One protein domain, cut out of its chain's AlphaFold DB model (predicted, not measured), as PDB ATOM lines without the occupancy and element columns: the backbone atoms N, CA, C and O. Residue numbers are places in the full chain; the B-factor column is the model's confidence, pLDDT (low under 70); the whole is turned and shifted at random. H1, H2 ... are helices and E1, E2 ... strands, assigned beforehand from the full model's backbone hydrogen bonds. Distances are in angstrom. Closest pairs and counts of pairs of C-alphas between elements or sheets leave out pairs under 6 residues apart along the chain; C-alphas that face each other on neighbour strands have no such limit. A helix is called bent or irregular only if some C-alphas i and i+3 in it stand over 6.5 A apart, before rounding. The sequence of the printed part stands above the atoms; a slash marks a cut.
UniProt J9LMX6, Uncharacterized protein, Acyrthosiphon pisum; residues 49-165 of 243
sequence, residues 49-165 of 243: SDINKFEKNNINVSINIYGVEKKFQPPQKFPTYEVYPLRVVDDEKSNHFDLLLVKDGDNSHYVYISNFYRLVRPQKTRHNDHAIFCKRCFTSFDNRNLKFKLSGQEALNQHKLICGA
ATOM      1  N   SER A  49     158.407 153.575 267.106       87.44
ATOM      2  CA  SER A  49     158.930 154.936 267.257       87.44
ATOM      3  C   SER A  49     159.415 155.247 268.675       87.44
ATOM      4  O   SER A  49     160.375 156.003 268.834       87.44
ATOM      5  N   ASP A  50     158.789 154.658 269.697       87.69
ATOM      6  CA  ASP A  50     159.107 154.912 271.107       87.69
ATOM      7  C   ASP A  50     160.329 154.109 271.581       87.69
ATOM      8  O   ASP A  50     160.922 154.446 272.602       87.69
ATOM      9  N   ILE A  51     160.801 153.127 270.803       88.75
ATOM     10  CA  ILE A  51     162.035 152.371 271.093       88.75
ATOM     11  C   ILE A  51     163.253 153.302 271.141       88.75
ATOM     12  O   ILE A  51     164.097 153.188 272.024       88.75
ATOM     13  N   ASN A  52     163.292 154.299 270.253       88.12
ATOM     14  CA  ASN A  52     164.285 155.376 270.303       88.12
ATOM     15  C   ASN A  52     164.268 156.125 271.641       88.12
ATOM     16  O   ASN A  52     165.318 156.514 272.146       88.12
ATOM     17  N   LYS A  53     163.078 156.381 272.195       88.69
ATOM     18  CA  LYS A  53     162.929 157.073 273.481       88.69
ATOM     19  C   LYS A  53     163.392 156.171 274.621       88.69
ATOM     20  O   LYS A  53     164.125 156.624 275.490       88.69
ATOM     21  N   PHE A  54     163.049 154.884 274.561       88.38
ATOM     22  CA  PHE A  54     163.506 153.889 275.526       88.38
ATOM     23  C   PHE A  54     165.035 153.809 275.602       88.38
ATOM     24  O   PHE A  54     165.599 153.887 276.690       88.38
ATOM     25  N   GLU A  55     165.725 153.712 274.465       88.44
ATOM     26  CA  GLU A  55     167.195 153.668 274.436       88.44
ATOM     27  C   GLU A  55     167.839 154.976 274.913       88.44
ATOM     28  O   GLU A  55     168.918 154.950 275.506       88.44
ATOM     29  N   LYS A  56     167.185 156.121 274.682       89.19
ATOM     30  CA  LYS A  56     167.633 157.421 275.208       89.19
ATOM     31  C   LYS A  56     167.499 157.500 276.727       89.19
ATOM     32  O   LYS A  56     168.407 157.998 277.383       89.19
ATOM     33  N   ASN A  57     166.406 156.975 277.279       86.56
ATOM     34  CA  ASN A  57     166.179 156.924 278.723       86.56
ATOM     35  C   ASN A  57     167.097 155.905 279.422       86.56
ATOM     36  O   ASN A  57     167.355 156.025 280.616       86.56
ATOM     37  N   ASN A  58     167.615 154.915 278.685       86.62
ATOM     38  CA  ASN A  58     168.443 153.830 279.208       86.62
ATOM     39  C   ASN A  58     169.786 153.784 278.464       86.62
ATOM     40  O   ASN A  58     169.984 152.982 277.551       86.62
ATOM     41  N   ILE A  59     170.731 154.639 278.867       86.25
ATOM     42  CA  ILE A  59     171.943 154.931 278.083       86.25
ATOM     43  C   ILE A  59     172.801 153.704 277.737       86.25
ATOM     44  O   ILE A  59     173.390 153.686 276.663       86.25
ATOM     45  N   ASN A  60     172.816 152.661 278.573       87.81
ATOM     46  CA  ASN A  60     173.589 151.428 278.354       87.81
ATOM     47  C   ASN A  60     172.802 150.321 277.633       87.81
ATOM     48  O   ASN A  60     173.289 149.196 277.519       87.81
ATOM     49  N   VAL A  61     171.583 150.622 277.172       89.44
ATOM     50  CA  VAL A  61     170.696 149.677 276.492       89.44
ATOM     51  C   VAL A  61     170.646 149.952 274.992       89.44
ATOM     52  O   VAL A  61     170.646 151.104 274.547       89.44
ATOM     53  N   SER A  62     170.618 148.872 274.215       92.44
ATOM     54  CA  SER A  62     170.382 148.892 272.769       92.44
ATOM     55  C   SER A  62     169.459 147.747 272.368       92.44
ATOM     56  O   SER A  62     169.491 146.681 272.983       92.44
ATOM     57  N   ILE A  63     168.627 147.970 271.357       92.81
ATOM     58  CA  ILE A  63     167.565 147.061 270.945       92.81
ATOM     59  C   ILE A  63     167.564 146.922 269.425       92.81
ATOM     60  O   ILE A  63     167.313 147.880 268.689       92.81
ATOM     61  N   ASN A  64     167.746 145.692 268.959       95.12
ATOM     62  CA  ASN A  64     167.413 145.315 267.592       95.12
ATOM     63  C   ASN A  64     165.981 144.798 267.528       95.12
ATOM     64  O   ASN A  64     165.509 144.110 268.434       95.12
ATOM     65  N   ILE A  65     165.302 145.088 266.425       94.38
ATOM     66  CA  ILE A  65     163.944 144.637 266.165       94.38
ATOM     67  C   ILE A  65     163.892 143.983 264.796       94.38
ATOM     68  O   ILE A  65     164.292 144.567 263.786       94.38
ATOM     69  N   TYR A  66     163.338 142.782 264.770       95.25
ATOM     70  CA  TYR A  66     163.117 141.997 263.568       95.25
ATOM     71  C   TYR A  66     161.624 141.768 263.374       95.25
ATOM     72  O   TYR A  66     160.881 141.645 264.343       95.25
ATOM     73  N   GLY A  67     161.177 141.732 262.128       93.31
ATOM     74  CA  GLY A  67     159.835 141.306 261.758       93.31
ATOM     75  C   GLY A  67     159.838 139.841 261.349       93.31
ATOM     76  O   GLY A  67     160.887 139.275 261.045       93.31
ATOM     77  N   VAL A  68     158.655 139.236 261.326       92.19
ATOM     78  CA  VAL A  68     158.434 137.922 260.726       92.19
ATOM     79  C   VAL A  68     157.311 138.016 259.706       92.19
ATOM     80  O   VAL A  68     156.274 138.625 259.962       92.19
ATOM     81  N   GLU A  69     157.528 137.425 258.539       89.12
ATOM     82  CA  GLU A  69     156.548 137.327 257.470       89.12
ATOM     83  C   GLU A  69     156.258 135.860 257.166       89.12
ATOM     84  O   GLU A  69     157.147 135.009 257.156       89.12
ATOM     85  N   LYS A  70     154.984 135.560 256.923       87.75
ATOM     86  CA  LYS A  70     154.536 134.235 256.512       87.75
ATOM     87  C   LYS A  70     154.659 134.129 254.994       87.75
ATOM     88  O   LYS A  70     153.902 134.776 254.277       87.75
ATOM     89  N   LYS A  71     155.560 133.279 254.504       82.81
ATOM     90  CA  LYS A  71     155.700 132.984 253.076       82.81
ATOM     91  C   LYS A  71     155.049 131.646 252.737       82.81
ATOM     92  O   LYS A  71     155.152 130.662 253.468       82.81
ATOM     93  N   PHE A  72     154.357 131.610 251.605       79.50
ATOM     94  CA  PHE A  72     153.835 130.380 251.022       79.50
ATOM     95  C   PHE A  72     154.614 130.103 249.741       79.50
ATOM     96  O   PHE A  72     154.496 130.844 248.767       79.50
ATOM     97  N   GLN A  73     155.457 129.074 249.764       69.00
ATOM     98  CA  GLN A  73     156.294 128.701 248.625       69.00
ATOM     99  C   GLN A  73     155.872 127.312 248.131       69.00
ATOM    100  O   GLN A  73     156.242 126.313 248.751       69.00
ATOM    101  N   PRO A  74     155.110 127.202 247.027       63.88
ATOM    102  CA  PRO A  74     154.925 125.925 246.339       63.88
ATOM    103  C   PRO A  74     156.306 125.365 245.950       63.88
ATOM    104  O   PRO A  74     157.148 126.147 245.512       63.88
ATOM    105  N   PRO A  75     156.594 124.059 246.113       66.62
ATOM    106  CA  PRO A  75     155.692 122.936 246.399       66.62
ATOM    107  C   PRO A  75     155.517 122.603 247.896       66.62
ATOM    108  O   PRO A  75     155.002 121.535 248.235       66.62
ATOM    109  N   GLN A  76     155.980 123.454 248.816       68.31
ATOM    110  CA  GLN A  76     155.928 123.152 250.246       68.31
ATOM    111  C   GLN A  76     154.473 123.132 250.735       68.31
ATOM    112  O   GLN A  76     153.725 124.089 250.556       68.31
ATOM    113  N   LYS A  77     154.069 122.025 251.375       71.69
ATOM    114  CA  LYS A  77     152.704 121.832 251.907       71.69
ATOM    115  C   LYS A  77     152.358 122.779 253.063       71.69
ATOM    116  O   LYS A  77     151.181 122.954 253.362       71.69
ATOM    117  N   PHE A  78     153.362 123.359 253.720       76.25
ATOM    118  CA  PHE A  78     153.197 124.208 254.896       76.25
ATOM    119  C   PHE A  78     153.839 125.581 254.672       76.25
ATOM    120  O   PHE A  78     154.871 125.660 254.004       76.25
ATOM    121  N   PRO A  79     153.252 126.656 255.231       81.19
ATOM    122  CA  PRO A  79     153.842 127.985 255.163       81.19
ATOM    123  C   PRO A  79     155.167 128.029 255.929       81.19
ATOM    124  O   PRO A  79     155.299 127.430 256.999       81.19
ATOM    125  N   THR A  80     156.121 128.783 255.399       84.06
ATOM    126  CA  THR A  80     157.373 129.117 256.075       84.06
ATOM    127  C   THR A  80     157.280 130.507 256.690       84.06
ATOM    128  O   THR A  80     156.450 131.331 256.303       84.06
ATOM    129  N   TYR A  81     158.124 130.764 257.684       87.31
ATOM    130  CA  TYR A  81     158.252 132.075 258.305       87.31
ATOM    131  C   TYR A  81     159.651 132.608 258.032       87.31
ATOM    132  O   TYR A  81     160.640 131.949 258.362       87.31
ATOM    133  N   GLU A  82     159.723 133.791 257.435       89.50
ATOM    134  CA  GLU A  82     160.974 134.483 257.159       89.50
ATOM    135  C   GLU A  82     161.093 135.710 258.056       89.50
ATOM    136  O   GLU A  82     160.154 136.481 258.232       89.50
ATOM    137  N   VAL A  83     162.258 135.854 258.674       92.56
ATOM    138  CA  VAL A  83     162.596 136.957 259.565       92.56
ATOM    139  C   VAL A  83     163.325 138.008 258.747       92.56
ATOM    140  O   VAL A  83     164.125 137.675 257.878       92.56
ATOM    141  N   TYR A  84     163.090 139.277 259.045       92.31
ATOM    142  CA  TYR A  84     163.760 140.389 258.379       92.31
ATOM    143  C   TYR A  84     164.068 141.510 259.379       92.31
ATOM    144  O   TYR A  84     163.353 141.667 260.372       92.31
ATOM    145  N   PRO A  85     165.140 142.289 259.174       93.62
ATOM    146  CA  PRO A  85     165.463 143.409 260.049       93.62
ATOM    147  C   PRO A  85     164.451 144.550 259.869       93.62
ATOM    148  O   PRO A  85     164.230 145.019 258.757       93.62
ATOM    149  N   LEU A  86     163.861 145.019 260.972       92.38
ATOM    150  CA  LEU A  86     163.054 146.250 261.014       92.38
ATOM    151  C   LEU A  86     163.890 147.439 261.496       92.38
ATOM    152  O   LEU A  86     163.765 148.553 260.992       92.38
ATOM    153  N   ARG A  87     164.741 147.196 262.492       92.44
ATOM    154  CA  ARG A  87     165.628 148.181 263.107       92.44
ATOM    155  C   ARG A  87     166.830 147.434 263.664       92.44
ATOM    156  O   ARG A  87     166.659 146.536 264.480       92.44
ATOM    157  N   VAL A  88     168.032 147.813 263.256       93.19
ATOM    158  CA  VAL A  88     169.271 147.254 263.804       93.19
ATOM    159  C   VAL A  88     170.155 148.427 264.187       93.19
ATOM    160  O   VAL A  88     170.308 149.345 263.381       93.19
ATOM    161  N   VAL A  89     170.664 148.428 265.416       92.06
ATOM    162  CA  VAL A  89     171.571 149.478 265.889       92.06
ATOM    163  C   VAL A  89     172.934 149.349 265.211       92.06
ATOM    164  O   VAL A  89     173.345 148.250 264.832       92.06
ATOM    165  N   ASP A  90     173.636 150.470 265.059       86.75
ATOM    166  CA  ASP A  90     175.006 150.466 264.537       86.75
ATOM    167  C   ASP A  90     175.963 149.812 265.543       86.75
ATOM    168  O   ASP A  90     176.699 148.889 265.185       86.75
ATOM    169  N   ASP A  91     175.849 150.208 266.815       88.56
ATOM    170  CA  ASP A  91     176.680 149.723 267.912       88.56
ATOM    171  C   ASP A  91     175.834 149.074 269.016       88.56
ATOM    172  O   ASP A  91     174.962 149.699 269.632       88.56
ATOM    173  N   GLU A  92     176.111 147.798 269.286       91.44
ATOM    174  CA  GLU A  92     175.495 147.069 270.393       91.44
ATOM    175  C   GLU A  92     176.143 147.487 271.715       91.44
ATOM    176  O   GLU A  92     177.352 147.362 271.914       91.44
ATOM    177  N   LYS A  93     175.321 147.983 272.642       91.19
ATOM    178  CA  LYS A  93     175.751 148.368 273.991       91.19
ATOM    179  C   LYS A  93     175.828 147.155 274.921       91.19
ATOM    180  O   LYS A  93     175.356 146.072 274.589       91.19
ATOM    181  N   SER A  94     176.356 147.354 276.131       88.62
ATOM    182  CA  SER A  94     176.533 146.282 277.124       88.62
ATOM    183  C   SER A  94     175.243 145.517 277.436       88.62
ATOM    184  O   SER A  94     175.281 144.304 277.623       88.62
ATOM    185  N   ASN A  95     174.101 146.211 277.474       87.88
ATOM    186  CA  ASN A  95     172.789 145.600 277.659       87.88
ATOM    187  C   ASN A  95     172.043 145.598 276.322       87.88
ATOM    188  O   ASN A  95     171.237 146.483 276.034       87.88
ATOM    189  N   HIS A  96     172.366 144.627 275.477       91.00
ATOM    190  CA  HIS A  96     171.760 144.483 274.160       91.00
ATOM    191  C   HIS A  96     170.617 143.464 274.162       91.00
ATOM    192  O   HIS A  96     170.748 142.377 274.729       91.00
ATOM    193  N   PHE A  97     169.519 143.794 273.482       91.19
ATOM    194  CA  PHE A  97     168.371 142.909 273.311       91.19
ATOM    195  C   PHE A  97     167.991 142.787 271.836       91.19
ATOM    196  O   PHE A  97     167.799 143.785 271.145       91.19
ATOM    197  N   ASP A  98     167.806 141.558 271.368       94.25
ATOM    198  CA  ASP A  98     167.189 141.281 270.075       94.25
ATOM    199  C   ASP A  98     165.704 140.940 270.310       94.25
ATOM    200  O   ASP A  98     165.378 140.033 271.083       94.25
ATOM    201  N   LEU A  99     164.789 141.666 269.663       94.31
ATOM    202  CA  LEU A  99     163.342 141.468 269.767       94.31
ATOM    203  C   LEU A  99     162.732 141.096 268.412       94.31
ATOM    204  O   LEU A  99     163.121 141.619 267.371       94.31
ATOM    205  N   LEU A 100     161.732 140.222 268.431       94.12
ATOM    206  CA  LEU A 100     160.905 139.876 267.282       94.12
ATOM    207  C   LEU A 100     159.536 140.540 267.433       94.12
ATOM    208  O   LEU A 100     158.841 140.297 268.415       94.12
ATOM    209  N   LEU A 101     159.146 141.366 266.469       92.25
ATOM    210  CA  LEU A 101     157.810 141.931 266.366       92.25
ATOM    211  C   LEU A 101     156.917 140.969 265.583       92.25
ATOM    212  O   LEU A 101     157.106 140.763 264.382       92.25
ATOM    213  N   VAL A 102     155.916 140.422 266.263       90.50
ATOM    214  CA  VAL A 102     154.893 139.566 265.662       90.50
ATOM    215  C   VAL A 102     153.594 140.359 265.581       90.50
ATOM    216  O   VAL A 102     153.175 140.979 266.561       90.50
ATOM    217  N   LYS A 103     152.969 140.355 264.403       87.94
ATOM    218  CA  LYS A 103     151.688 141.020 264.146       87.94
ATOM    219  C   LYS A 103     150.607 139.981 263.871       87.94
ATOM    220  O   LYS A 103     150.855 139.036 263.126       87.94
ATOM    221  N   ASP A 104     149.432 140.187 264.451       84.00
ATOM    222  CA  ASP A 104     148.224 139.397 264.218       84.00
ATOM    223  C   ASP A 104     147.022 140.347 264.110       84.00
ATOM    224  O   ASP A 104     146.512 140.852 265.114       84.00
ATOM    225  N   GLY A 105     146.638 140.679 262.874       82.44
ATOM    226  CA  GLY A 105     145.684 141.757 262.598       82.44
ATOM    227  C   GLY A 105     146.176 143.102 263.144       82.44
ATOM    228  O   GLY A 105     147.295 143.526 262.847       82.44
ATOM    229  N   ASP A 106     145.350 143.742 263.973       80.62
ATOM    230  CA  ASP A 106     145.672 145.011 264.642       80.62
ATOM    231  C   ASP A 106     146.534 144.829 265.903       80.62
ATOM    232  O   ASP A 106     147.064 145.798 266.455       80.62
ATOM    233  N   ASN A 107     146.713 143.589 266.367       82.56
ATOM    234  CA  ASN A 107     147.513 143.297 267.547       82.56
ATOM    235  C   ASN A 107     148.980 143.105 267.171       82.56
ATOM    236  O   ASN A 107     149.329 142.455 266.185       82.56
ATOM    237  N   SER A 108     149.870 143.628 268.009       85.69
ATOM    238  CA  SER A 108     151.303 143.398 267.872       85.69
ATOM    239  C   SER A 108     151.943 143.126 269.225       85.69
ATOM    240  O   SER A 108     151.539 143.695 270.239       85.69
ATOM    241  N   HIS A 109     152.919 142.222 269.249       87.38
ATOM    242  CA  HIS A 109     153.660 141.884 270.459       87.38
ATOM    243  C   HIS A 109     155.145 141.694 270.160       87.38
ATOM    244  O   HIS A 109     155.526 141.185 269.102       87.38
ATOM    245  N   TYR A 110     155.986 142.107 271.108       88.44
ATOM    246  CA  TYR A 110     157.420 141.849 271.062       88.44
ATOM    247  C   TYR A 110     157.743 140.540 271.775       88.44
ATOM    248  O   TYR A 110     157.263 140.283 272.880       88.44
ATOM    249  N   VAL A 111     158.605 139.739 271.159       91.44
ATOM    250  CA  VAL A 111     159.125 138.486 271.706       91.44
ATOM    251  C   VAL A 111     160.635 138.600 271.838       91.44
ATOM    252  O   VAL A 111     161.315 139.038 270.915       91.44
ATOM    253  N   TYR A 112     161.179 138.191 272.979       92.50
ATOM    254  CA  TYR A 112     162.623 138.174 273.180       92.50
ATOM    255  C   TYR A 112     163.295 137.070 272.352       92.50
ATOM    256  O   TYR A 112     162.915 135.900 272.432       92.50
ATOM    257  N   ILE A 113     164.327 137.431 271.588       92.19
ATOM    258  CA  ILE A 113     165.138 136.493 270.815       92.19
ATOM    259  C   ILE A 113     166.335 136.078 271.669       92.19
ATOM    260  O   ILE A 113     167.307 136.808 271.823       92.19
ATOM    261  N   SER A 114     166.290 134.858 272.203       90.00
ATOM    262  CA  SER A 114     167.380 134.320 273.028       90.00
ATOM    263  C   SER A 114     168.627 133.941 272.227       90.00
ATOM    264  O   SER A 114     169.735 133.959 272.759       90.00
ATOM    265  N   ASN A 115     168.457 133.565 270.958       89.50
ATOM    266  CA  ASN A 115     169.555 133.228 270.061       89.50
ATOM    267  C   ASN A 115     169.199 133.616 268.622       89.50
ATOM    268  O   ASN A 115     168.479 132.896 267.926       89.50
ATOM    269  N   PHE A 116     169.737 134.753 268.182       90.69
ATOM    270  CA  PHE A 116     169.518 135.291 266.843       90.69
ATOM    271  C   PHE A 116     169.981 134.331 265.735       90.69
ATOM    272  O   PHE A 116     169.240 134.060 264.790       90.69
ATOM    273  N   TYR A 117     171.178 133.752 265.875       88.31
ATOM    274  CA  TYR A 117     171.744 132.862 264.860       88.31
ATOM    275  C   TYR A 117     170.858 131.633 264.634       88.31
ATOM    276  O   TYR A 117     170.613 131.248 263.493       88.31
ATOM    277  N   ARG A 118     170.308 131.049 265.706       87.44
ATOM    278  CA  ARG A 118     169.390 129.902 265.618       87.44
ATOM    279  C   ARG A 118     168.074 130.253 264.920       87.44
ATOM    280  O   ARG A 118     167.530 129.398 264.228       87.44
ATOM    281  N   LEU A 119     167.575 131.475 265.102       89.31
ATOM    282  CA  LEU A 119     166.332 131.942 264.487       89.31
ATOM    283  C   LEU A 119     166.480 132.150 262.971       89.31
ATOM    284  O   LEU A 119     165.601 131.764 262.202       89.31
ATOM    285  N   VAL A 120     167.589 132.751 262.534       89.31
ATOM    286  CA  VAL A 120     167.793 133.130 261.122       89.31
ATOM    287  C   VAL A 120     168.343 131.986 260.275       89.31
ATOM    288  O   VAL A 120     168.020 131.870 259.094       89.31
ATOM    289  N   ARG A 121     169.141 131.096 260.865       87.12
ATOM    290  CA  ARG A 121     169.827 130.023 260.138       87.12
ATOM    291  C   ARG A 121     168.939 129.161 259.230       87.12
ATOM    292  O   ARG A 121     169.384 128.924 258.106       87.12
ATOM    293  N   PRO A 122     167.733 128.704 259.636       85.38
ATOM    294  CA  PRO A 122     166.896 127.861 258.779       85.38
ATOM    295  C   PRO A 122     166.528 128.520 257.443       85.38
ATOM    296  O   PRO A 122     166.247 127.821 256.478       85.38
ATOM    297  N   GLN A 123     166.566 129.855 257.379       84.25
ATOM    298  CA  GLN A 123     166.284 130.638 256.174       84.25
ATOM    299  C   GLN A 123     167.502 130.766 255.248       84.25
ATOM    300  O   GLN A 123     167.372 131.232 254.122       84.25
ATOM    301  N   LYS A 124     168.702 130.400 255.719       81.81
ATOM    302  CA  LYS A 124     169.962 130.570 254.979       81.81
ATOM    303  C   LYS A 124     170.630 129.256 254.610       81.81
ATOM    304  O   LYS A 124     171.225 129.158 253.544       81.81
ATOM    305  N   THR A 125     170.575 128.251 255.479       76.44
ATOM    306  CA  THR A 125     171.264 126.981 255.240       76.44
ATOM    307  C   THR A 125     170.531 125.807 255.869       76.44
ATOM    308  O   THR A 125     169.930 125.920 256.936       76.44
ATOM    309  N   ARG A 126     170.625 124.651 255.205       75.06
ATOM    310  CA  ARG A 126     170.172 123.354 255.726       75.06
ATOM    311  C   ARG A 126     171.255 122.638 256.543       75.06
ATOM    312  O   ARG A 126     170.974 121.607 257.147       75.06
ATOM    313  N   HIS A 127     172.488 123.152 256.553       75.12
ATOM    314  CA  HIS A 127     173.616 122.530 257.243       75.12
ATOM    315  C   HIS A 127     173.666 122.892 258.730       75.12
ATOM    316  O   HIS A 127     173.371 124.019 259.132       75.12
ATOM    317  N   ASN A 128     174.115 121.924 259.534       67.81
ATOM    318  CA  ASN A 128     174.222 122.039 260.988       67.81
ATOM    319  C   ASN A 128     175.569 122.590 261.497       67.81
ATOM    320  O   ASN A 128     175.732 122.718 262.713       67.81
ATOM    321  N   ASP A 129     176.430 123.105 260.616       71.50
ATOM    322  CA  ASP A 129     177.691 123.773 260.984       71.50
ATOM    323  C   ASP A 129     177.506 125.201 261.513       71.50
ATOM    324  O   ASP A 129     176.701 125.975 260.986       71.50
ATOM    325  N   HIS A 130     178.265 125.564 262.550       72.88
ATOM    326  CA  HIS A 130     178.238 126.900 263.145       72.88
ATOM    327  C   HIS A 130     178.426 127.988 262.073       72.88
ATOM    328  O   HIS A 130     179.461 128.046 261.411       72.88
ATOM    329  N   ALA A 131     177.419 128.847 261.917       77.06
ATOM    330  CA  ALA A 131     177.408 129.933 260.948       77.06
ATOM    331  C   ALA A 131     177.188 131.255 261.680       77.06
ATOM    332  O   ALA A 131     176.264 131.383 262.489       77.06
ATOM    333  N   ILE A 132     178.049 132.226 261.390       88.12
ATOM    334  CA  ILE A 132     177.963 133.578 261.932       88.12
ATOM    335  C   ILE A 132     177.219 134.428 260.905       88.12
ATOM    336  O   ILE A 132     177.540 134.393 259.722       88.12
ATOM    337  N   PHE A 133     176.215 135.184 261.336       89.81
ATOM    338  CA  PHE A 133     175.417 136.038 260.457       89.81
ATOM    339  C   PHE A 133     175.594 137.509 260.819       89.81
ATOM    340  O   PHE A 133     175.616 137.875 261.994       89.81
ATOM    341  N   CYS A 134     175.647 138.371 259.807       91.50
ATOM    342  CA  CYS A 134     175.457 139.800 260.015       91.50
ATOM    343  C   CYS A 134     173.991 140.082 260.369       91.50
ATOM    344  O   CYS A 134     173.093 139.765 259.594       91.50
ATOM    345  N   LYS A 135     173.740 140.726 261.511       92.62
ATOM    346  CA  LYS A 135     172.386 141.075 261.975       92.62
ATOM    347  C   LYS A 135     171.643 142.068 261.067       92.62
ATOM    348  O   LYS A 135     170.420 142.123 261.105       92.62
ATOM    349  N   ARG A 136     172.356 142.823 260.219       92.44
ATOM    350  CA  ARG A 136     171.777 143.845 259.322       92.44
ATOM    351  C   ARG A 136     171.344 143.316 257.961       92.44
ATOM    352  O   ARG A 136     170.366 143.819 257.429       92.44
ATOM    353  N   CYS A 137     172.105 142.382 257.389       90.06
ATOM    354  CA  CYS A 137     171.911 141.890 256.016       90.06
ATOM    355  C   CYS A 137     171.727 140.369 255.911       90.06
ATOM    356  O   CYS A 137     171.456 139.829 254.842       90.06
ATOM    357  N   PHE A 138     171.913 139.662 257.025       91.31
ATOM    358  CA  PHE A 138     171.845 138.207 257.151       91.31
ATOM    359  C   PHE A 138     172.854 137.456 256.265       91.31
ATOM    360  O   PHE A 138     172.715 136.249 256.058       91.31
ATOM    361  N   THR A 139     173.895 138.134 255.768       88.94
ATOM    362  CA  THR A 139     175.038 137.487 255.117       88.94
ATOM    363  C   THR A 139     175.731 136.558 256.107       88.94
ATOM    364  O   THR A 139     175.966 136.930 257.260       88.94
ATOM    365  N   SER A 140     176.032 135.341 255.653       88.38
ATOM    366  CA  SER A 140     176.665 134.297 256.451       88.38
ATOM    367  C   SER A 140     178.172 134.253 256.249       88.38
ATOM    368  O   SER A 140     178.651 134.303 255.116       88.38
ATOM    369  N   PHE A 141     178.888 134.032 257.339       87.69
ATOM    370  CA  PHE A 141     180.320 133.795 257.389       87.69
ATOM    371  C   PHE A 141     180.542 132.413 257.995       87.69
ATOM    372  O   PHE A 141     180.102 132.125 259.114       87.69
ATOM    373  N   ASP A 142     181.163 131.536 257.213       82.69
ATOM    374  CA  ASP A 142     181.592 130.227 257.684       82.69
ATOM    375  C   ASP A 142     182.886 130.356 258.497       82.69
ATOM    376  O   ASP A 142     183.635 131.318 258.352       82.69
ATOM    377  N   ASN A 143     183.152 129.382 259.364       81.81
ATOM    378  CA  ASN A 143     184.394 129.318 260.136       81.81
ATOM    379  C   ASN A 143     185.519 128.581 259.378       81.81
ATOM    380  O   ASN A 143     186.479 128.127 259.998       81.81
ATOM    381  N   ARG A 144     185.400 128.380 258.057       82.19
ATOM    382  CA  ARG A 144     186.417 127.646 257.295       82.19
ATOM    383  C   ARG A 144     187.556 128.601 256.976       82.19
ATOM    384  O   ARG A 144     187.393 129.546 256.213       82.19
ATOM    385  N   ASN A 145     188.726 128.333 257.542       77.75
ATOM    386  CA  ASN A 145     189.924 129.105 257.237       77.75
ATOM    387  C   ASN A 145     190.355 128.836 255.794       77.75
ATOM    388  O   ASN A 145     190.819 127.748 255.460       77.75
ATOM    389  N   LEU A 146     190.179 129.838 254.937       79.94
ATOM    390  CA  LEU A 146     190.600 129.817 253.543       79.94
ATOM    391  C   LEU A 146     191.832 130.710 253.394       79.94
ATOM    392  O   LEU A 146     191.868 131.817 253.922       79.94
ATOM    393  N   LYS A 147     192.833 130.253 252.633       79.06
ATOM    394  CA  LYS A 147     194.139 130.930 252.492       79.06
ATOM    395  C   LYS A 147     194.039 132.406 252.072       79.06
ATOM    396  O   LYS A 147     194.901 133.196 252.432       79.06
ATOM    397  N   PHE A 148     192.997 132.764 251.322       80.50
ATOM    398  CA  PHE A 148     192.817 134.095 250.732       80.50
ATOM    399  C   PHE A 148     191.470 134.739 251.084       80.50
ATOM    400  O   PHE A 148     191.050 135.688 250.428       80.50
ATOM    401  N   LYS A 149     190.747 134.208 252.076       81.31
ATOM    402  CA  LYS A 149     189.440 134.736 252.475       81.31
ATOM    403  C   LYS A 149     189.296 134.658 253.987       81.31
ATOM    404  O   LYS A 149     189.418 133.582 254.567       81.31
ATOM    405  N   LEU A 150     188.995 135.803 254.593       85.19
ATOM    406  CA  LEU A 150     188.681 135.881 256.015       85.19
ATOM    407  C   LEU A 150     187.473 134.999 256.335       85.19
ATOM    408  O   LEU A 150     186.514 134.930 255.559       85.19
ATOM    409  N   SER A 151     187.513 134.360 257.499       86.94
ATOM    410  CA  SER A 151     186.466 133.470 257.990       86.94
ATOM    411  C   SER A 151     185.906 133.976 259.325       86.94
ATOM    412  O   SER A 151     186.461 134.861 259.985       86.94
ATOM    413  N   GLY A 152     184.753 133.438 259.707       88.62
ATOM    414  CA  GLY A 152     184.152 133.607 261.020       88.62
ATOM    415  C   GLY A 152     183.949 135.063 261.444       88.62
ATOM    416  O   GLY A 152     183.370 135.877 260.720       88.62
ATOM    417  N   GLN A 153     184.394 135.381 262.664       90.06
ATOM    418  CA  GLN A 153     184.180 136.690 263.281       90.06
ATOM    419  C   GLN A 153     184.991 137.803 262.606       90.06
ATOM    420  O   GLN A 153     184.509 138.928 262.503       90.06
ATOM    421  N   GLU A 154     186.194 137.503 262.118       90.62
ATOM    422  CA  GLU A 154     187.039 138.480 261.422       90.62
ATOM    423  C   GLU A 154     186.400 138.913 260.103       90.62
ATOM    424  O   GLU A 154     186.311 140.107 259.812       90.62
ATOM    425  N   ALA A 155     185.862 137.946 259.351       91.56
ATOM    426  CA  ALA A 155     185.107 138.215 258.133       91.56
ATOM    427  C   ALA A 155     183.872 139.078 258.405       91.56
ATOM    428  O   ALA A 155     183.611 140.037 257.677       91.56
ATOM    429  N   LEU A 156     183.136 138.775 259.482       91.88
ATOM    430  CA  LEU A 156     181.993 139.582 259.900       91.88
ATOM    431  C   LEU A 156     182.418 141.010 260.274       91.88
ATOM    432  O   LEU A 156     181.734 141.959 259.897       91.88
ATOM    433  N   ASN A 157     183.523 141.183 261.000       91.56
ATOM    434  CA  ASN A 157     184.007 142.502 261.409       91.56
ATOM    435  C   ASN A 157     184.376 143.360 260.194       91.56
ATOM    436  O   ASN A 157     183.928 144.499 260.103       91.56
ATOM    437  N   GLN A 158     185.105 142.798 259.228       91.56
ATOM    438  CA  GLN A 158     185.410 143.488 257.970       91.56
ATOM    439  C   GLN A 158     184.146 143.807 257.174       91.56
ATOM    440  O   GLN A 158     183.966 144.921 256.688       91.56
ATOM    441  N   HIS A 159     183.209 142.861 257.104       91.25
ATOM    442  CA  HIS A 159     181.928 143.094 256.453       91.25
ATOM    443  C   HIS A 159     181.127 144.227 257.110       91.25
ATOM    444  O   HIS A 159     180.494 145.005 256.396       91.25
ATOM    445  N   LYS A 160     181.148 144.356 258.444       90.44
ATOM    446  CA  LYS A 160     180.453 145.432 259.168       90.44
ATOM    447  C   LYS A 160     180.955 146.824 258.784       90.44
ATOM    448  O   LYS A 160     180.141 147.738 258.775       90.44
ATOM    449  N   LEU A 161     182.228 146.981 258.409       90.44
ATOM    450  CA  LEU A 161     182.766 148.270 257.950       90.44
ATOM    451  C   LEU A 161     182.062 148.765 256.679       90.44
ATOM    452  O   LEU A 161     181.825 149.957 256.523       90.44
ATOM    453  N   ILE A 162     181.682 147.839 255.796       88.94
ATOM    454  CA  ILE A 162     181.007 148.146 254.529       88.94
ATOM    455  C   ILE A 162     179.487 148.158 254.730       88.94
ATOM    456  O   ILE A 162     178.798 149.111 254.380       88.94
ATOM    457  N   CYS A 163     178.942 147.102 255.337       88.88
ATOM    458  CA  CYS A 163     177.506 146.948 255.564       88.88
ATOM    459  C   CYS A 163     176.944 148.014 256.514       88.88
ATOM    460  O   CYS A 163     175.793 148.422 256.361       88.88
ATOM    461  N   GLY A 164     177.757 148.483 257.465       83.88
ATOM    462  CA  GLY A 164     177.390 149.489 258.454       83.88
ATOM    463  C   GLY A 164     176.967 150.832 257.854       83.88
ATOM    464  O   GLY A 164     176.088 151.499 258.391       83.88
ATOM    465  N   ALA A 165     177.523 151.190 256.694       85.00
ATOM    466  CA  ALA A 165     177.208 152.436 255.998       85.00
ATOM    467  C   ALA A 165     175.814 152.437 255.337       85.00
ATOM    468  O   ALA A 165     175.309 153.487 254.937       85.00
TER     469      ALA A 165
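Overview. This is residues 49 to 165 of the 243 residues of an uncharacterized protein of Acyrthosiphon pisum (UniProt J9LMX6). A strongly twisted sheet of two long hairpins, E1 with E2 and E3 with E4, makes one side of the domain, with H1 packed near the beginning of E1; a small lobe, the short hairpin E5 and E6 with H3 packed on it, makes the other side, and H2 sits between the two. The turn at residues 73 to 78 sticks out from the hairpin E1 and E2. The printed part has 117 residues with three named helices and six named strands, in the order H1 E1 E2 E3 E4 H2 E5 E6 H3, of mixed class. The large sheet runs E2 E1 E3 E4 and is mixed; the small one, E5 E6, is antiparallel. The whole is only just loose, close to compact, with a radius of gyration of the C-alphas of 16.2 A, and flat, spanning 50 by 45 by 24 A.

Arrangement. In the large sheet the inner strands E1, residues 61 to 71, and E3, residues 95 to 104, are parallel at 30 degrees, with N 64 and O 97 2.9 A apart. The edge strand E2, residues 80 to 87, is antiparallel to E1 in a hairpin, with N 69 and O 82 at 2.8 A. The edge strand E4, residues 107 to 112, forms a hairpin with E3, with N 102 and O 109 at 3.0 A. From edge to edge the strands' lines turn by 83 degrees. H1, residues 49 to 57, is on this sheet at a height of 8.3 A, only just over E1 with 3 C-alphas; the closest C-alphas are those of Glu 55 and Val 61, 5.7 A apart. H2, residues 116 to 123, is over E2 at a height of 8.8 A and runs slantwise to it at 44 degrees on the local plane; their closest C-alphas, of Glu 82 and Gln 123, are 6.6 A apart. H2 is irregular: C-alphas 119 and 122 are 7.0 A apart. E5, residues 131 to 133, comes closest to H2 at the C-alphas of Tyr 117 and Phe 133, 6.6 A. E5 and E6, residues 140 to 142, form a hairpin, with N 141 and O 132 at 2.8 A. H3, residues 152 to 163, comes closest to E6 at the C-alphas of Phe 141 and Gly 152, 5.3 A; H3 and H2 are apart. O i to N i+4 pairs are within hydrogen-bond range in 4 of 5 in H1, 2 of 4 in H2 and 7 of 8 in H3.

Along the chain. H1 begins at C-alpha 49, (158.930, 154.936, 267.257). E1 is 32.4 A long, E3 28.7 A, E2 21.9 A and E4 16.9 A. H3, 15.9 A, ends at C-alpha 163, (177.506, 146.948, 255.564).

Size, cuts and confidence. The C-alphas farthest apart, of Asp 106 and Lys 147, are 51.9 A apart. The printed part has no cut and no long link. Its mean pLDDT is 86.6; residues 73 to 76 and 128 are under 70.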